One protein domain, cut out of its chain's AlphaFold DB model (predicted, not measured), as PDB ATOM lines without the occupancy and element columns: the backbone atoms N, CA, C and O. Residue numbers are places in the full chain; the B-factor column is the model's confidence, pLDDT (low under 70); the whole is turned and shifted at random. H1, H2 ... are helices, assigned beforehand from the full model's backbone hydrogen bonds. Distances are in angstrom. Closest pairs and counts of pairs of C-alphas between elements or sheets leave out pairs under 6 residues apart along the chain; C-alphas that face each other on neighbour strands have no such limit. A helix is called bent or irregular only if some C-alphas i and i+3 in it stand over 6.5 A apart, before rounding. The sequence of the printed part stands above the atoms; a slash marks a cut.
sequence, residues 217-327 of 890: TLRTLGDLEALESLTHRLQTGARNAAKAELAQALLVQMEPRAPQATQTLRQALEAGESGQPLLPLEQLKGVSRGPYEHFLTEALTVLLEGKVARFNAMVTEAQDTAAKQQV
ATOM      1  N   THR A 217     157.148 180.261 127.728       92.31
ATOM      2  CA  THR A 217     157.823 181.560 127.653       92.31
ATOM      3  C   THR A 217     157.830 182.096 126.224       92.31
ATOM      4  O   THR A 217     157.493 183.260 126.020       92.31
ATOM      5  N   LEU A 218     158.113 181.255 125.222       91.00
ATOM      6  CA  LEU A 218     158.043 181.658 123.812       91.00
ATOM      7  C   LEU A 218     156.637 182.090 123.395       91.00
ATOM      8  O   LEU A 218     156.476 183.142 122.786       91.00
ATOM      9  N   ARG A 219     155.604 181.316 123.753       90.25
ATOM     10  CA  ARG A 219     154.210 181.699 123.464       90.25
ATOM     11  C   ARG A 219     153.859 183.043 124.096       90.25
ATOM     12  O   ARG A 219     153.282 183.895 123.433       90.25
ATOM     13  N   THR A 220     154.271 183.253 125.345       91.50
ATOM     14  CA  THR A 220     154.034 184.513 126.062       91.50
ATOM     15  C   THR A 220     154.748 185.686 125.393       91.50
ATOM     16  O   THR A 220     154.157 186.750 125.249       91.50
ATOM     17  N   LEU A 221     155.996 185.511 124.949       91.12
ATOM     18  CA  LEU A 221     156.722 186.543 124.201       91.12
ATOM     19  C   LEU A 221     156.019 186.891 122.882       91.12
ATOM     20  O   LEU A 221     155.835 188.071 122.598       91.12
ATOM     21  N   GLY A 222     155.547 185.887 122.138       90.12
ATOM     22  CA  GLY A 222     154.762 186.109 120.919       90.12
ATOM     23  C   GLY A 222     153.456 186.870 121.181       90.12
ATOM     24  O   GLY A 222     153.129 187.807 120.450       90.12
ATOM     25  N   ASP A 223     152.742 186.538 122.262       91.44
ATOM     26  CA  ASP A 223     151.541 187.272 122.684       91.44
ATOM     27  C   ASP A 223     151.859 188.742 123.011       91.44
ATOM     28  O   ASP A 223     151.083 189.644 122.687       91.44
ATOM     29  N   LEU A 224     153.002 189.000 123.651       92.50
ATOM     30  CA  LEU A 224     153.435 190.348 124.012       92.50
ATOM     31  C   LEU A 224     153.837 191.182 122.788       92.50
ATOM     32  O   LEU A 224     153.443 192.342 122.701       92.50
ATOM     33  N   GLU A 225     154.557 190.603 121.825       90.38
ATOM     34  CA  GLU A 225     154.878 191.257 120.545       90.38
ATOM     35  C   GLU A 225     153.606 191.585 119.744       90.38
ATOM     36  O   GLU A 225     153.449 192.692 119.215       90.38
ATOM     37  N   ALA A 226     152.645 190.656 119.705       90.81
ATOM     38  CA  ALA A 226     151.347 190.889 119.078       90.81
ATOM     39  C   ALA A 226     150.567 192.017 119.778       90.81
ATOM     40  O   ALA A 226     149.937 192.849 119.111       90.81
ATOM     41  N   LEU A 227     150.629 192.074 121.113       93.38
ATOM     42  CA  LEU A 227     150.004 193.118 121.924       93.38
ATOM     43  C   LEU A 227     150.634 194.492 121.681       93.38
ATOM     44  O   LEU A 227     149.912 195.473 121.486       93.38
ATOM     45  N   GLU A 228     151.959 194.574 121.651       91.44
ATOM     46  CA  GLU A 228     152.694 195.806 121.359       91.44
ATOM     47  C   GLU A 228     152.346 196.333 119.959       91.44
ATOM     48  O   GLU A 228     151.948 197.490 119.796       91.44
ATOM     49  N   SER A 229     152.372 195.454 118.954       90.75
ATOM     50  CA  SER A 229     151.995 195.788 117.578       90.75
ATOM     51  C   SER A 229     150.554 196.310 117.482       90.75
ATOM     52  O   SER A 229     150.287 197.320 116.825       90.75
ATOM     53  N   LEU A 230     149.610 195.644 118.157       92.06
ATOM     54  CA  LEU A 230     148.204 196.046 118.187       92.06
ATOM     55  C   LEU A 230     148.011 197.395 118.883       92.06
ATOM     56  O   LEU A 230     147.370 198.285 118.333       92.06
ATOM     57  N   THR A 231     148.560 197.567 120.082       91.75
ATOM     58  CA  THR A 231     148.406 198.810 120.852       91.75
ATOM     59  C   THR A 231     149.021 200.007 120.128       91.75
ATOM     60  O   THR A 231     148.419 201.082 120.120       91.75
ATOM     61  N   HIS A 232     150.148 199.823 119.432       89.88
ATOM     62  CA  HIS A 232     150.742 200.860 118.586       89.88
ATOM     63  C   HIS A 232     149.818 201.285 117.429       89.88
ATOM     64  O   HIS A 232     149.636 202.481 117.175       89.88
ATOM     65  N   ARG A 233     149.158 200.327 116.758       89.19
ATOM     66  CA  ARG A 233     148.142 200.633 115.731       89.19
ATOM     67  C   ARG A 233     146.926 201.350 116.312       89.19
ATOM     68  O   ARG A 233     146.471 202.338 115.741       89.19
ATOM     69  N   LEU A 234     146.437 200.914 117.472       89.00
ATOM     70  CA  LEU A 234     145.280 201.524 118.135       89.00
ATOM     71  C   LEU A 234     145.539 202.975 118.577       89.00
ATOM     72  O   LEU A 234     144.602 203.772 118.613       89.00
ATOM     73  N   GLN A 235     146.789 203.339 118.882       83.75
ATOM     74  CA  GLN A 235     147.174 204.721 119.201       83.75
ATOM     75  C   GLN A 235     147.289 205.628 117.973       83.75
ATOM     76  O   GLN A 235     146.975 206.815 118.055       83.75
ATOM     77  N   THR A 236     147.762 205.082 116.852       77.75
ATOM     78  CA  THR A 236     148.039 205.840 115.621       77.75
ATOM     79  C   THR A 236     146.846 205.886 114.658       77.75
ATOM     80  O   THR A 236     146.777 206.771 113.805       77.75
ATOM     81  N   GLY A 237     145.889 204.965 114.796       70.88
ATOM     82  CA  GLY A 237     144.714 204.829 113.937       70.88
ATOM     83  C   GLY A 237     143.537 205.760 114.263       70.88
ATOM     84  O   GLY A 237     143.454 206.407 115.308       70.88
ATOM     85  N   ALA A 238     142.562 205.809 113.349       63.16
ATOM     86  CA  ALA A 238     141.312 206.535 113.566       63.16
ATOM     87  C   ALA A 238     140.472 205.851 114.661       63.16
ATOM     88  O   ALA A 238     140.111 204.682 114.536       63.16
ATOM     89  N   ARG A 239     140.084 206.602 115.704       61.50
ATOM     90  CA  ARG A 239     139.333 206.100 116.880       61.50
ATOM     91  C   ARG A 239     138.081 205.282 116.542       61.50
ATOM     92  O   ARG A 239     137.719 204.381 117.290       61.50
ATOM     93  N   ASN A 240     137.445 205.567 115.406       66.00
ATOM     94  CA  ASN A 240     136.227 204.886 114.966       66.00
ATOM     95  C   ASN A 240     136.481 203.446 114.470       66.00
ATOM     96  O   ASN A 240     135.531 202.676 114.361       66.00
ATOM     97  N   ALA A 241     137.735 203.068 114.197       81.94
ATOM     98  CA  ALA A 241     138.115 201.737 113.716       81.94
ATOM     99  C   ALA A 241     138.556 200.775 114.838       81.94
ATOM    100  O   ALA A 241     138.504 199.563 114.640       81.94
ATOM    101  N   ALA A 242     138.907 201.282 116.029       87.00
ATOM    102  CA  ALA A 242     139.449 200.480 117.133       87.00
ATOM    103  C   ALA A 242     138.528 199.320 117.550       87.00
ATOM    104  O   ALA A 242     138.984 198.201 117.760       87.00
ATOM    105  N   LYS A 243     137.209 199.563 117.611       88.56
ATOM    106  CA  LYS A 243     136.214 198.527 117.936       88.56
ATOM    107  C   LYS A 243     136.209 197.391 116.906       88.56
ATOM    108  O   LYS A 243     136.134 196.228 117.290       88.56
ATOM    109  N   ALA A 244     136.272 197.728 115.618       88.62
ATOM    110  CA  ALA A 244     136.275 196.743 114.539       88.62
ATOM    111  C   ALA A 244     137.593 195.957 114.501       88.62
ATOM    112  O   ALA A 244     137.570 194.741 114.345       88.62
ATOM    113  N   GLU A 245     138.724 196.632 114.712       91.56
ATOM    114  CA  GLU A 245     140.046 196.001 114.758       91.56
ATOM    115  C   GLU A 245     140.164 195.009 115.923       91.56
ATOM    116  O   GLU A 245     140.555 193.862 115.713       91.56
ATOM    117  N   LEU A 246     139.751 195.408 117.132       93.12
ATOM    118  CA  LEU A 246     139.743 194.537 118.312       93.12
ATOM    119  C   LEU A 246     138.809 193.338 118.141       93.12
ATOM    120  O   LEU A 246     139.187 192.216 118.469       93.12
ATOM    121  N   ALA A 247     137.604 193.563 117.608       91.94
ATOM    122  CA  ALA A 247     136.664 192.485 117.327       91.94
ATOM    123  C   ALA A 247     137.237 191.491 116.313       91.94
ATOM    124  O   ALA A 247     137.182 190.286 116.543       91.94
ATOM    125  N   GLN A 248     137.827 191.979 115.223       93.12
ATOM    126  CA  GLN A 248     138.421 191.119 114.206       93.12
ATOM    127  C   GLN A 248     139.601 190.317 114.764       93.12
ATOM    128  O   GLN A 248     139.661 189.107 114.551       93.12
ATOM    129  N   ALA A 249     140.508 190.966 115.499       93.44
ATOM    130  CA  ALA A 249     141.646 190.304 116.130       93.44
ATOM    131  C   ALA A 249     141.188 189.214 117.112       93.44
ATOM    132  O   ALA A 249     141.677 188.086 117.051       93.44
ATOM    133  N   LEU A 250     140.191 189.510 117.954       94.31
ATOM    134  CA  LEU A 250     139.623 188.544 118.895       94.31
ATOM    135  C   LEU A 250     138.966 187.360 118.181       94.31
ATOM    136  O   LEU A 250     139.203 186.216 118.559       94.31
ATOM    137  N   LEU A 251     138.165 187.613 117.143       94.00
ATOM    138  CA  LEU A 251     137.504 186.551 116.384       94.00
ATOM    139  C   LEU A 251     138.529 185.618 115.735       94.00
ATOM    140  O   LEU A 251     138.415 184.409 115.897       94.00
ATOM    141  N   VAL A 252     139.549 186.164 115.065       94.06
ATOM    142  CA  VAL A 252     140.612 185.366 114.426       94.06
ATOM    143  C   VAL A 252     141.369 184.526 115.458       94.06
ATOM    144  O   VAL A 252     141.573 183.333 115.242       94.06
ATOM    145  N   GLN A 253     141.737 185.125 116.591       92.06
ATOM    146  CA  GLN A 253     142.524 184.462 117.632       92.06
ATOM    147  C   GLN A 253     141.744 183.363 118.378       92.06
ATOM    148  O   GLN A 253     142.315 182.366 118.838       92.06
ATOM    149  N   MET A 254     140.428 183.531 118.520       92.12
ATOM    150  CA  MET A 254     139.579 182.634 119.310       92.12
ATOM    151  C   MET A 254     138.878 181.555 118.473       92.12
ATOM    152  O   MET A 254     138.508 180.522 119.036       92.12
ATOM    153  N   GLU A 255     138.726 181.740 117.155       91.75
ATOM    154  CA  GLU A 255     137.993 180.823 116.261       91.75
ATOM    155  C   GLU A 255     138.440 179.352 116.395       91.75
ATOM    156  O   GLU A 255     137.570 178.489 116.516       91.75
ATOM    157  N   PRO A 256     139.750 179.019 116.463       92.00
ATOM    158  CA  PRO A 256     140.179 177.621 116.547       92.00
ATOM    159  C   PRO A 256     139.772 176.920 117.851       92.00
ATOM    160  O   PRO A 256     139.665 175.697 117.882       92.00
ATOM    161  N   ARG A 257     139.576 177.676 118.942       91.25
ATOM    162  CA  ARG A 257     139.299 177.128 120.285       91.25
ATOM    163  C   ARG A 257     137.843 177.262 120.707       91.25
ATOM    164  O   ARG A 257     137.366 176.431 121.474       91.25
ATOM    165  N   ALA A 258     137.153 178.298 120.247       90.56
ATOM    166  CA  ALA A 258     135.795 178.619 120.671       90.56
ATOM    167  C   ALA A 258     134.902 179.036 119.482       90.56
ATOM    168  O   ALA A 258     134.294 180.105 119.534       90.56
ATOM    169  N   PRO A 259     134.770 178.199 118.430       91.81
ATOM    170  CA  PRO A 259     134.115 178.576 117.170       91.81
ATOM    171  C   PRO A 259     132.641 178.973 117.340       91.81
ATOM    172  O   PRO A 259     132.134 179.854 116.654       91.81
ATOM    173  N   GLN A 260     131.934 178.345 118.285       90.69
ATOM    174  CA  GLN A 260     130.542 178.695 118.578       90.69
ATOM    175  C   GLN A 260     130.440 180.077 119.234       90.69
ATOM    176  O   GLN A 260     129.637 180.900 118.804       90.69
ATOM    177  N   ALA A 261     131.288 180.364 120.227       88.81
ATOM    178  CA  ALA A 261     131.286 181.649 120.921       88.81
ATOM    179  C   ALA A 261     131.754 182.798 120.009       88.81
ATOM    180  O   ALA A 261     131.189 183.891 120.066       88.81
ATOM    181  N   THR A 262     132.722 182.558 119.114       92.62
ATOM    182  CA  THR A 262     133.128 183.548 118.102       92.62
ATOM    183  C   THR A 262     132.032 183.794 117.070       92.62
ATOM    184  O   THR A 262     131.781 184.949 116.723       92.62
ATOM    185  N   GLN A 263     131.312 182.760 116.626       92.75
ATOM    186  CA  GLN A 263     130.166 182.927 115.728       92.75
ATOM    187  C   GLN A 263     129.035 183.731 116.387       92.75
ATOM    188  O   GLN A 263     128.488 184.641 115.759       92.75
ATOM    189  N   THR A 264     128.712 183.449 117.653       92.06
ATOM    190  CA  THR A 264     127.709 184.212 118.409       92.06
ATOM    191  C   THR A 264     128.141 185.664 118.606       92.06
ATOM    192  O   THR A 264     127.331 186.567 118.399       92.06
ATOM    193  N   LEU A 265     129.414 185.921 118.935       92.62
ATOM    194  CA  LEU A 265     129.934 187.287 119.038       92.62
ATOM    195  C   LEU A 265     129.850 188.025 117.693       92.62
ATOM    196  O   LEU A 265     129.442 189.183 117.663       92.62
ATOM    197  N   ARG A 266     130.188 187.362 116.579       93.69
ATOM    198  CA  ARG A 266     130.106 187.942 115.228       93.69
ATOM    199  C   ARG A 266     128.675 188.382 114.901       93.69
ATOM    200  O   ARG A 266     128.464 189.541 114.559       93.69
ATOM    201  N   GLN A 267     127.696 187.501 115.113       92.44
ATOM    202  CA  GLN A 267     126.273 187.806 114.907       92.44
ATOM    203  C   GLN A 267     125.785 188.945 115.816       92.44
ATOM    204  O   GLN A 267     125.065 189.837 115.372       92.44
ATOM    205  N   ALA A 268     126.209 188.944 117.083       90.75
ATOM    206  CA  ALA A 268     125.854 189.982 118.044       90.75
ATOM    207  C   ALA A 268     126.436 191.359 117.678       90.75
ATOM    208  O   ALA A 268     125.781 192.382 117.875       90.75
ATOM    209  N   LEU A 269     127.654 191.401 117.131       89.38
ATOM    210  CA  LEU A 269     128.283 192.635 116.656       89.38
ATOM    211  C   LEU A 269     127.624 193.158 115.368       89.38
ATOM    212  O   LEU A 269     127.455 194.371 115.236       89.38
ATOM    213  N   GLU A 270     127.217 192.270 114.455       89.25
ATOM    214  CA  GLU A 270     126.499 192.612 113.215       89.25
ATOM    215  C   GLU A 270     125.081 193.149 113.479       89.25
ATOM    216  O   GLU A 270     124.633 194.075 112.802       89.25
ATOM    217  N   ALA A 271     124.392 192.631 114.501       86.31
ATOM    218  CA  ALA A 271     123.049 193.067 114.904       86.31
ATOM    219  C   ALA A 271     123.009 194.435 115.633       86.31
ATOM    220  O   ALA A 271     121.936 194.902 116.040       86.31
ATOM    221  N   GLY A 272     124.158 195.099 115.805       78.56
ATOM    222  CA  GLY A 272     124.251 196.447 116.370       78.56
ATOM    223  C   GLY A 272     123.728 196.540 117.809       78.56
ATOM    224  O   GLY A 272     124.029 195.695 118.649       78.56
ATOM    225  N   GLU A 273     122.933 197.571 118.113       68.69
ATOM    226  CA  GLU A 273     122.392 197.811 119.466       68.69
ATOM    227  C   GLU A 273     121.465 196.687 119.966       68.69
ATOM    228  O   GLU A 273     121.306 196.506 121.172       68.69
ATOM    229  N   SER A 274     120.891 195.891 119.057       75.81
ATOM    230  CA  SER A 274     119.969 194.796 119.393       75.81
ATOM    231  C   SER A 274     120.658 193.460 119.708       75.81
ATOM    232  O   SER A 274     120.020 192.557 120.247       75.81
ATOM    233  N   GLY A 275     121.955 193.327 119.404       78.25
ATOM    234  CA  GLY A 275     122.666 192.044 119.404       78.25
ATOM    235  C   GLY A 275     123.228 191.561 120.744       78.25
ATOM    236  O   GLY A 275     123.698 190.434 120.816       78.25
ATOM    237  N   GLN A 276     123.202 192.383 121.799       87.25
ATOM    238  CA  GLN A 276     123.758 192.065 123.132       87.25
ATOM    239  C   GLN A 276     125.173 191.424 123.112       87.25
ATOM    240  O   GLN A 276     125.384 190.357 123.694       87.25
ATOM    241  N   PRO A 277     126.188 192.075 122.505       87.94
ATOM    242  CA  PRO A 277     127.522 191.491 122.303       87.94
ATOM    243  C   PRO A 277     128.334 191.227 123.582       87.94
ATOM    244  O   PRO A 277     129.351 190.546 123.513       87.94
ATOM    245  N   LEU A 278     127.906 191.724 124.748       88.62
ATOM    246  CA  LEU A 278     128.609 191.516 126.021       88.62
ATOM    247  C   LEU A 278     128.519 190.066 126.529       88.62
ATOM    248  O   LEU A 278     129.504 189.542 127.032       88.62
ATOM    249  N   LEU A 279     127.381 189.390 126.337       87.25
ATOM    250  CA  LEU A 279     127.180 187.996 126.763       87.25
ATOM    251  C   LEU A 279     128.157 187.006 126.100       87.25
ATOM    252  O   LEU A 279     128.848 186.277 126.816       87.25
ATOM    253  N   PRO A 280     128.274 186.958 124.757       89.38
ATOM    254  CA  PRO A 280     129.260 186.089 124.117       89.38
ATOM    255  C   PRO A 280     130.704 186.539 124.392       89.38
ATOM    256  O   PRO A 280     131.615 185.713 124.384       89.38
ATOM    257  N   LEU A 281     130.933 187.823 124.690       91.94
ATOM    258  CA  LEU A 281     132.256 188.329 125.056       91.94
ATOM    259  C   LEU A 281     132.702 187.862 126.453       91.94
ATOM    260  O   LEU A 281     133.863 187.498 126.619       91.94
ATOM    261  N   GLU A 282     131.798 187.793 127.435       90.75
ATOM    262  CA  GLU A 282     132.084 187.212 128.758       90.75
ATOM    263  C   GLU A 282     132.436 185.723 128.670       90.75
ATOM    264  O   GLU A 282     133.351 185.257 129.351       90.75
ATOM    265  N   GLN A 283     131.766 184.976 127.785       89.75
ATOM    266  CA  GLN A 283     132.100 183.572 127.527       89.75
ATOM    267  C   GLN A 283     133.518 183.428 126.965       89.75
ATOM    268  O   GLN A 283     134.274 182.577 127.428       89.75
ATOM    269  N   LEU A 284     133.899 184.285 126.011       91.69
ATOM    270  CA  LEU A 284     135.252 184.310 125.447       91.69
ATOM    271  C   LEU A 284     136.302 184.757 126.472       91.69
ATOM    272  O   LEU A 284     137.400 184.204 126.493       91.69
ATOM    273  N   LYS A 285     135.958 185.687 127.366       92.12
ATOM    274  CA  LYS A 285     136.814 186.102 128.486       92.12
ATOM    275  C   LYS A 285     137.075 184.960 129.476       92.12
ATOM    276  O   LYS A 285     138.163 184.867 130.026       92.12
ATOM    277  N   GLY A 286     136.121 184.048 129.675       88.94
ATOM    278  CA  GLY A 286     136.311 182.866 130.527       88.94
ATOM    279  C   GLY A 286     137.312 181.840 129.979       88.94
ATOM    280  O   GLY A 286     137.770 180.974 130.722       88.94
ATOM    281  N   VAL A 287     137.654 181.923 128.690       90.50
ATOM    282  CA  VAL A 287     138.562 180.987 128.005       90.50
ATOM    283  C   VAL A 287     139.803 181.666 127.410       90.50
ATOM    284  O   VAL A 287     140.619 180.979 126.782       90.50
ATOM    285  N   SER A 288     139.967 182.981 127.598       89.62
ATOM    286  CA  SER A 288     141.133 183.723 127.114       89.62
ATOM    287  C   SER A 288     142.410 183.281 127.824       89.62
ATOM    288  O   SER A 288     142.417 182.952 129.010       89.62
ATOM    289  N   ARG A 289     143.519 183.272 127.086       88.62
ATOM    290  CA  ARG A 289     144.848 182.878 127.562       88.62
ATOM    291  C   ARG A 289     145.870 183.945 127.207       88.62
ATOM    292  O   ARG A 289     145.779 184.565 126.155       88.62
ATOM    293  N   GLY A 290     146.844 184.136 128.091       87.62
ATOM    294  CA  GLY A 290     147.945 185.064 127.852       87.62
ATOM    295  C   GLY A 290     147.528 186.542 127.821       87.62
ATOM    296  O   GLY A 290     146.340 186.875 127.861       87.62
ATOM    297  N   PRO A 291     148.500 187.461 127.783       90.38
ATOM    298  CA  PRO A 291     148.245 188.897 127.889       90.38
ATOM    299  C   PRO A 291     147.456 189.453 126.694       90.38
ATOM    300  O   PRO A 291     146.616 190.337 126.873       90.38
ATOM    301  N   TYR A 292     147.666 188.910 125.490       93.75
ATOM    302  CA  TYR A 292     147.025 189.394 124.266       93.75
ATOM    303  C   TYR A 292     145.502 189.209 124.280       93.75
ATOM    304  O   TYR A 292     144.748 190.159 124.072       93.75
ATOM    305  N   GLU A 293     145.019 188.004 124.586       93.19
ATOM    306  CA  GLU A 293     143.582 187.695 124.549       93.19
ATOM    307  C   GLU A 293     142.821 188.346 125.705       93.19
ATOM    308  O   GLU A 293     141.682 188.792 125.536       93.19
ATOM    309  N   HIS A 294     143.463 188.448 126.872       93.31
ATOM    310  CA  HIS A 294     142.915 189.193 128.002       93.31
ATOM    311  C   HIS A 294     142.746 190.669 127.643       93.31
ATOM    312  O   HIS A 294     141.680 191.235 127.878       93.31
ATOM    313  N   PHE A 295     143.744 191.276 126.993       95.19
ATOM    314  CA  PHE A 295     143.621 192.647 126.511       95.19
ATOM    315  C   PHE A 295     142.499 192.791 125.479       95.19
ATOM    316  O   PHE A 295     141.682 193.696 125.606       95.19
ATOM    317  N   LEU A 296     142.410 191.902 124.483       95.06
ATOM    318  CA  LEU A 296     141.372 191.963 123.449       95.06
ATOM    319  C   LEU A 296     139.952 191.913 124.033       95.06
ATOM    320  O   LEU A 296     139.092 192.712 123.648       95.06
ATOM    321  N   THR A 297     139.708 190.993 124.967       95.06
ATOM    322  CA  THR A 297     138.392 190.821 125.604       95.06
ATOM    323  C   THR A 297     138.035 192.001 126.516       95.06
ATOM    324  O   THR A 297     136.931 192.544 126.413       95.06
ATOM    325  N   GLU A 298     138.968 192.461 127.355       94.38
ATOM    326  CA  GLU A 298     138.799 193.641 128.218       94.38
ATOM    327  C   GLU A 298     138.595 194.925 127.394       94.38
ATOM    328  O   GLU A 298     137.646 195.676 127.630       94.38
ATOM    329  N   ALA A 299     139.427 195.153 126.374       93.88
ATOM    330  CA  ALA A 299     139.373 196.335 125.518       93.88
ATOM    331  C   ALA A 299     138.043 196.467 124.790       93.88
ATOM    332  O   ALA A 299     137.425 197.538 124.786       93.88
ATOM    333  N   LEU A 300     137.595 195.369 124.178       93.38
ATOM    334  CA  LEU A 300     136.345 195.351 123.441       93.38
ATOM    335  C   LEU A 300     135.154 195.563 124.382       93.38
ATOM    336  O   LEU A 300     134.231 196.292 124.023       93.38
ATOM    337  N   THR A 301     135.209 195.015 125.602       93.88
ATOM    338  CA  THR A 301     134.188 195.240 126.639       93.88
ATOM    339  C   THR A 301     134.088 196.726 126.985       93.88
ATOM    340  O   THR A 301     133.019 197.320 126.867       93.88
ATOM    341  N   VAL A 302     135.215 197.361 127.322       92.88
ATOM    342  CA  VAL A 302     135.278 198.786 127.699       92.88
ATOM    343  C   VAL A 302     134.747 199.693 126.581       92.88
ATOM    344  O   VAL A 302     134.044 200.672 126.853       92.88
ATOM    345  N   LEU A 303     135.043 199.372 125.317       90.56
ATOM    346  CA  LEU A 303     134.529 200.120 124.167       90.56
ATOM    347  C   LEU A 303     133.035 199.888 123.914       90.56
ATOM    348  O   LEU A 303     132.334 200.841 123.573       90.56
ATOM    349  N   LEU A 304     132.534 198.662 124.089       89.38
ATOM    350  CA  LEU A 304     131.104 198.349 123.972       89.38
ATOM    351  C   LEU A 304     130.266 199.049 125.050       89.38
ATOM    352  O   LEU A 304     129.133 199.432 124.780       89.38
ATOM    353  N   GLU A 305     130.841 199.286 126.228       90.31
ATOM    354  CA  GLU A 305     130.239 200.082 127.305       90.31
ATOM    355  C   GLU A 305     130.354 201.608 127.092       90.31
ATOM    356  O   GLU A 305     129.886 202.387 127.923       90.31
ATOM    357  N   GLY A 306     131.015 202.064 126.020       87.62
ATOM    358  CA  GLY A 306     131.193 203.488 125.707       87.62
ATOM    359  C   GLY A 306     132.268 204.212 126.531       87.62
ATOM    360  O   GLY A 306     132.353 205.442 126.502       87.62
ATOM    361  N   LYS A 307     133.127 203.490 127.263       90.56
ATOM    362  CA  LYS A 307     134.119 204.059 128.199       90.56
ATOM    363  C   LYS A 307     135.447 204.423 127.511       90.56
ATOM    364  O   LYS A 307     136.513 203.921 127.865       90.56
ATOM    365  N   VAL A 308     135.414 205.350 126.552       87.00
ATOM    366  CA  VAL A 308     136.572 205.704 125.693       87.00
ATOM    367  C   VAL A 308     137.802 206.201 126.473       87.00
ATOM    368  O   VAL A 308     138.930 205.855 126.134       87.00
ATOM    369  N   ALA A 309     137.617 206.987 127.540       87.50
ATOM    370  CA  ALA A 309     138.740 207.475 128.349       87.50
ATOM    371  C   ALA A 309     139.494 206.331 129.050       87.50
ATOM    372  O   ALA A 309     140.723 206.323 129.075       87.50
ATOM    373  N   ARG A 310     138.753 205.337 129.560       92.44
ATOM    374  CA  ARG A 310     139.326 204.135 130.175       92.44
ATOM    375  C   ARG A 310     140.037 203.269 129.143       92.44
ATOM    376  O   ARG A 310     141.109 202.761 129.438       92.44
ATOM    377  N   PHE A 311     139.481 203.151 127.936       92.25
ATOM    378  CA  PHE A 311     140.143 202.446 126.838       92.25
ATOM    379  C   PHE A 311     141.516 203.054 126.523       92.25
ATOM    380  O   PHE A 311     142.498 202.324 126.472       92.25
ATOM    381  N   ASN A 312     141.614 204.382 126.394       89.12
ATOM    382  CA  ASN A 312     142.897 205.035 126.111       89.12
ATOM    383  C   ASN A 312     143.931 204.800 127.222       89.12
ATOM    384  O   ASN A 312     145.079 204.494 126.918       89.12
ATOM    385  N   ALA A 313     143.523 204.910 128.491       91.62
ATOM    386  CA  ALA A 313     144.404 204.612 129.620       91.62
ATOM    387  C   ALA A 313     144.899 203.158 129.575       91.62
ATOM    388  O   ALA A 313     146.089 202.903 129.719       91.62
ATOM    389  N   MET A 314     143.997 202.223 129.276       93.31
ATOM    390  CA  MET A 314     144.300 200.799 129.204       93.31
ATOM    391  C   MET A 314     145.229 200.444 128.033       93.31
ATOM    392  O   MET A 314     146.052 199.548 128.171       93.31
ATOM    393  N   VAL A 315     145.146 201.142 126.893       91.94
ATOM    394  CA  VAL A 315     146.102 200.970 125.780       91.94
ATOM    395  C   VAL A 315     147.514 201.376 126.213       91.94
ATOM    396  O   VAL A 315     148.460 200.636 125.953       91.94
ATOM    397  N   THR A 316     147.662 202.513 126.900       90.81
ATOM    398  CA  THR A 316     148.962 202.965 127.419       90.81
ATOM    399  C   THR A 316     149.492 202.030 128.510       90.81
ATOM    400  O   THR A 316     150.644 201.613 128.451       90.81
ATOM    401  N   GLU A 317     148.652 201.629 129.469       93.00
ATOM    402  CA  GLU A 317     149.033 200.667 130.514       93.00
ATOM    403  C   GLU A 317     149.436 199.308 129.928       93.00
ATOM    404  O   GLU A 317     150.384 198.686 130.413       93.00
ATOM    405  N   ALA A 318     148.749 198.849 128.877       92.56
ATOM    406  CA  ALA A 318     149.077 197.605 128.194       92.56
ATOM    407  C   ALA A 318     150.443 197.674 127.505       92.56
ATOM    408  O   ALA A 318     151.186 196.702 127.584       92.56
ATOM    409  N   GLN A 319     150.810 198.806 126.897       90.31
ATOM    410  CA  GLN A 319     152.148 199.000 126.326       90.31
ATOM    411  C   GLN A 319     153.241 198.967 127.391       90.31
ATOM    412  O   GLN A 319     154.196 198.201 127.267       90.31
ATOM    413  N   ASP A 320     153.076 199.739 128.468       91.12
ATOM    414  CA  ASP A 320     154.055 199.789 129.557       91.12
ATOM    415  C   ASP A 320     154.215 198.419 130.232       91.12
ATOM    416  O   ASP A 320     155.321 198.007 130.598       91.12
ATOM    417  N   THR A 321     153.105 197.700 130.404       91.00
ATOM    418  CA  THR A 321     153.101 196.349 130.972       91.00
ATOM    419  C   THR A 321     153.738 195.352 130.013       91.00
ATOM    420  O   THR A 321     154.547 194.536 130.454       91.00
ATOM    421  N   ALA A 322     153.432 195.437 128.715       91.31
ATOM    422  CA  ALA A 322     153.992 194.546 127.709       91.31
ATOM    423  C   ALA A 322     155.512 194.698 127.613       91.31
ATOM    424  O   ALA A 322     156.217 193.699 127.716       91.31
ATOM    425  N   ALA A 323     156.022 195.932 127.554       90.06
ATOM    426  CA  ALA A 323     157.458 196.204 127.505       90.06
ATOM    427  C   ALA A 323     158.197 195.647 128.738       90.06
ATOM    428  O   ALA A 323     159.235 194.993 128.621       90.06
ATOM    429  N   LYS A 324     157.643 195.838 129.945       91.06
ATOM    430  CA  LYS A 324     158.219 195.272 131.181       91.06
ATOM    431  C   LYS A 324     158.205 193.744 131.175       91.06
ATOM    432  O   LYS A 324     159.186 193.126 131.589       91.06
ATOM    433  N   GLN A 325     157.109 193.139 130.718       91.25
ATOM    434  CA  GLN A 325     156.989 191.685 130.634       91.25
ATOM    435  C   GLN A 325     157.887 191.090 129.546       91.25
ATOM    436  O   GLN A 325     158.447 190.024 129.760       91.25
ATOM    437  N   GLN A 326     158.103 191.765 128.416       90.31
ATOM    438  CA  GLN A 326     159.040 191.307 127.387       90.31
ATOM    439  C   GLN A 326     160.465 191.218 127.939       90.31
ATOM    440  O   GLN A 326     161.137 190.210 127.734       90.31
ATOM    441  N   VAL A 327     160.914 192.219 128.706       90.06
ATOM    442  CA  VAL A 327     162.245 192.198 129.339       90.06
ATOM    443  C   VAL A 327     162.367 191.045 130.341       90.06
ATOM    444  O   VAL A 327     163.370 190.323 130.340       90.06
TER     445      VAL A 327
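This is residues 217 to 327 of the 890 residues of an uncharacterized protein of Holophagaceae bacterium (UniProt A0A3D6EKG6). Two layers of three helices lie face to face: H1, H2 and H3 make one layer, loosely side by side and running up and down, and H4, H5 and H6 make the other, more nearly aligned. At the link from H3 to H4 the chain folds back over itself, which puts H4 over H3, H5 slanting over H2 with its first residues, 290 to 295, packed on residues 220 to 227 of H1, and H6 slanting over H1, with H5 in the middle of its layer, between H4 and H6. The printed part has 111 residues with six named helices, H1 to H6 in that order, and no named strand; the class is all helix. H1, H2, H5 and H6 form a bundle that is up and down, each helix running against the one before it in the chain. The whole is compact, with a radius of gyration of the C-alphas of 13.5 A and spans of 43 by 30 by 18 A.

H1, residues 217 to 236, and H2, residues 242 to 254, are close but not clearly touching; their closest C-alphas, those of Leu 234 and Ala 242, are 6.0 A apart. H2 and H3, residues 259 to 270, form a helical hairpin and only just touch, with 3 pairs of C-alphas within 8 A, the closest being Leu 251 and Thr 262 at 5.6 A. H3 and H4, residues 278 to 285, form a hairpin at a shallow tilt of 34 degrees, only just short of steep; the closest C-alphas are those of Leu 265 and Pro 280, 5.3 A. H4 touches H5, residues 290 to 304, in a hairpin at 9 degrees, closest at Lys 285 and Thr 297, 5.8 A between C-alphas. H5 is the hub, touching four helices. It touches H2 at a steep tilt of 41 degrees, opposite ways, with the C-alphas of Leu 250 and Leu 296 closest at 6.0 A. With residues 290 to 295 alone it touches H1, the C-alphas of Asp 223 and Tyr 292 being closest at 5.2 A. H5 and H6, residues 308 to 327, form a hairpin at 7 degrees, closest at the C-alphas of Val 302 and Phe 311, 6.1 A. H6 touches H1, opposite ways at a tilt of 37 degrees, only just steep; the C-alphas of Leu 224 and Ala 322 are closest at 5.6 A. H3 stays apart from H1, H5 and H6. In H1 to H6 every O i to N i+4 pair is within hydrogen-bond range.

H1 begins at C-alpha 217, (157.823, 181.560, 127.653), and is 28.8 A long. H2 measures 18.0 A, H3 16.5 A, H4 10.1 A and H5 21.8 A. H5 starts at C-alpha 290, (147.945, 185.064, 127.852), and is neither bent nor irregular, but only just: C-alphas 290 and 293 are 6.1 A apart. H6, 29.2 A long, ends at C-alpha 327, (162.245, 192.198, 129.339).

The two C-alphas farthest apart, those of Ser 274 and Val 327, are 43.5 A apart, while the first and last printed C-alphas are 11.6 A apart. The printed part has no cut. The link from H3 to H4 is short, the other four are tight. Mean pLDDT of the printed part is 89.4; residues 238 to 240 and residue 273 are under 70.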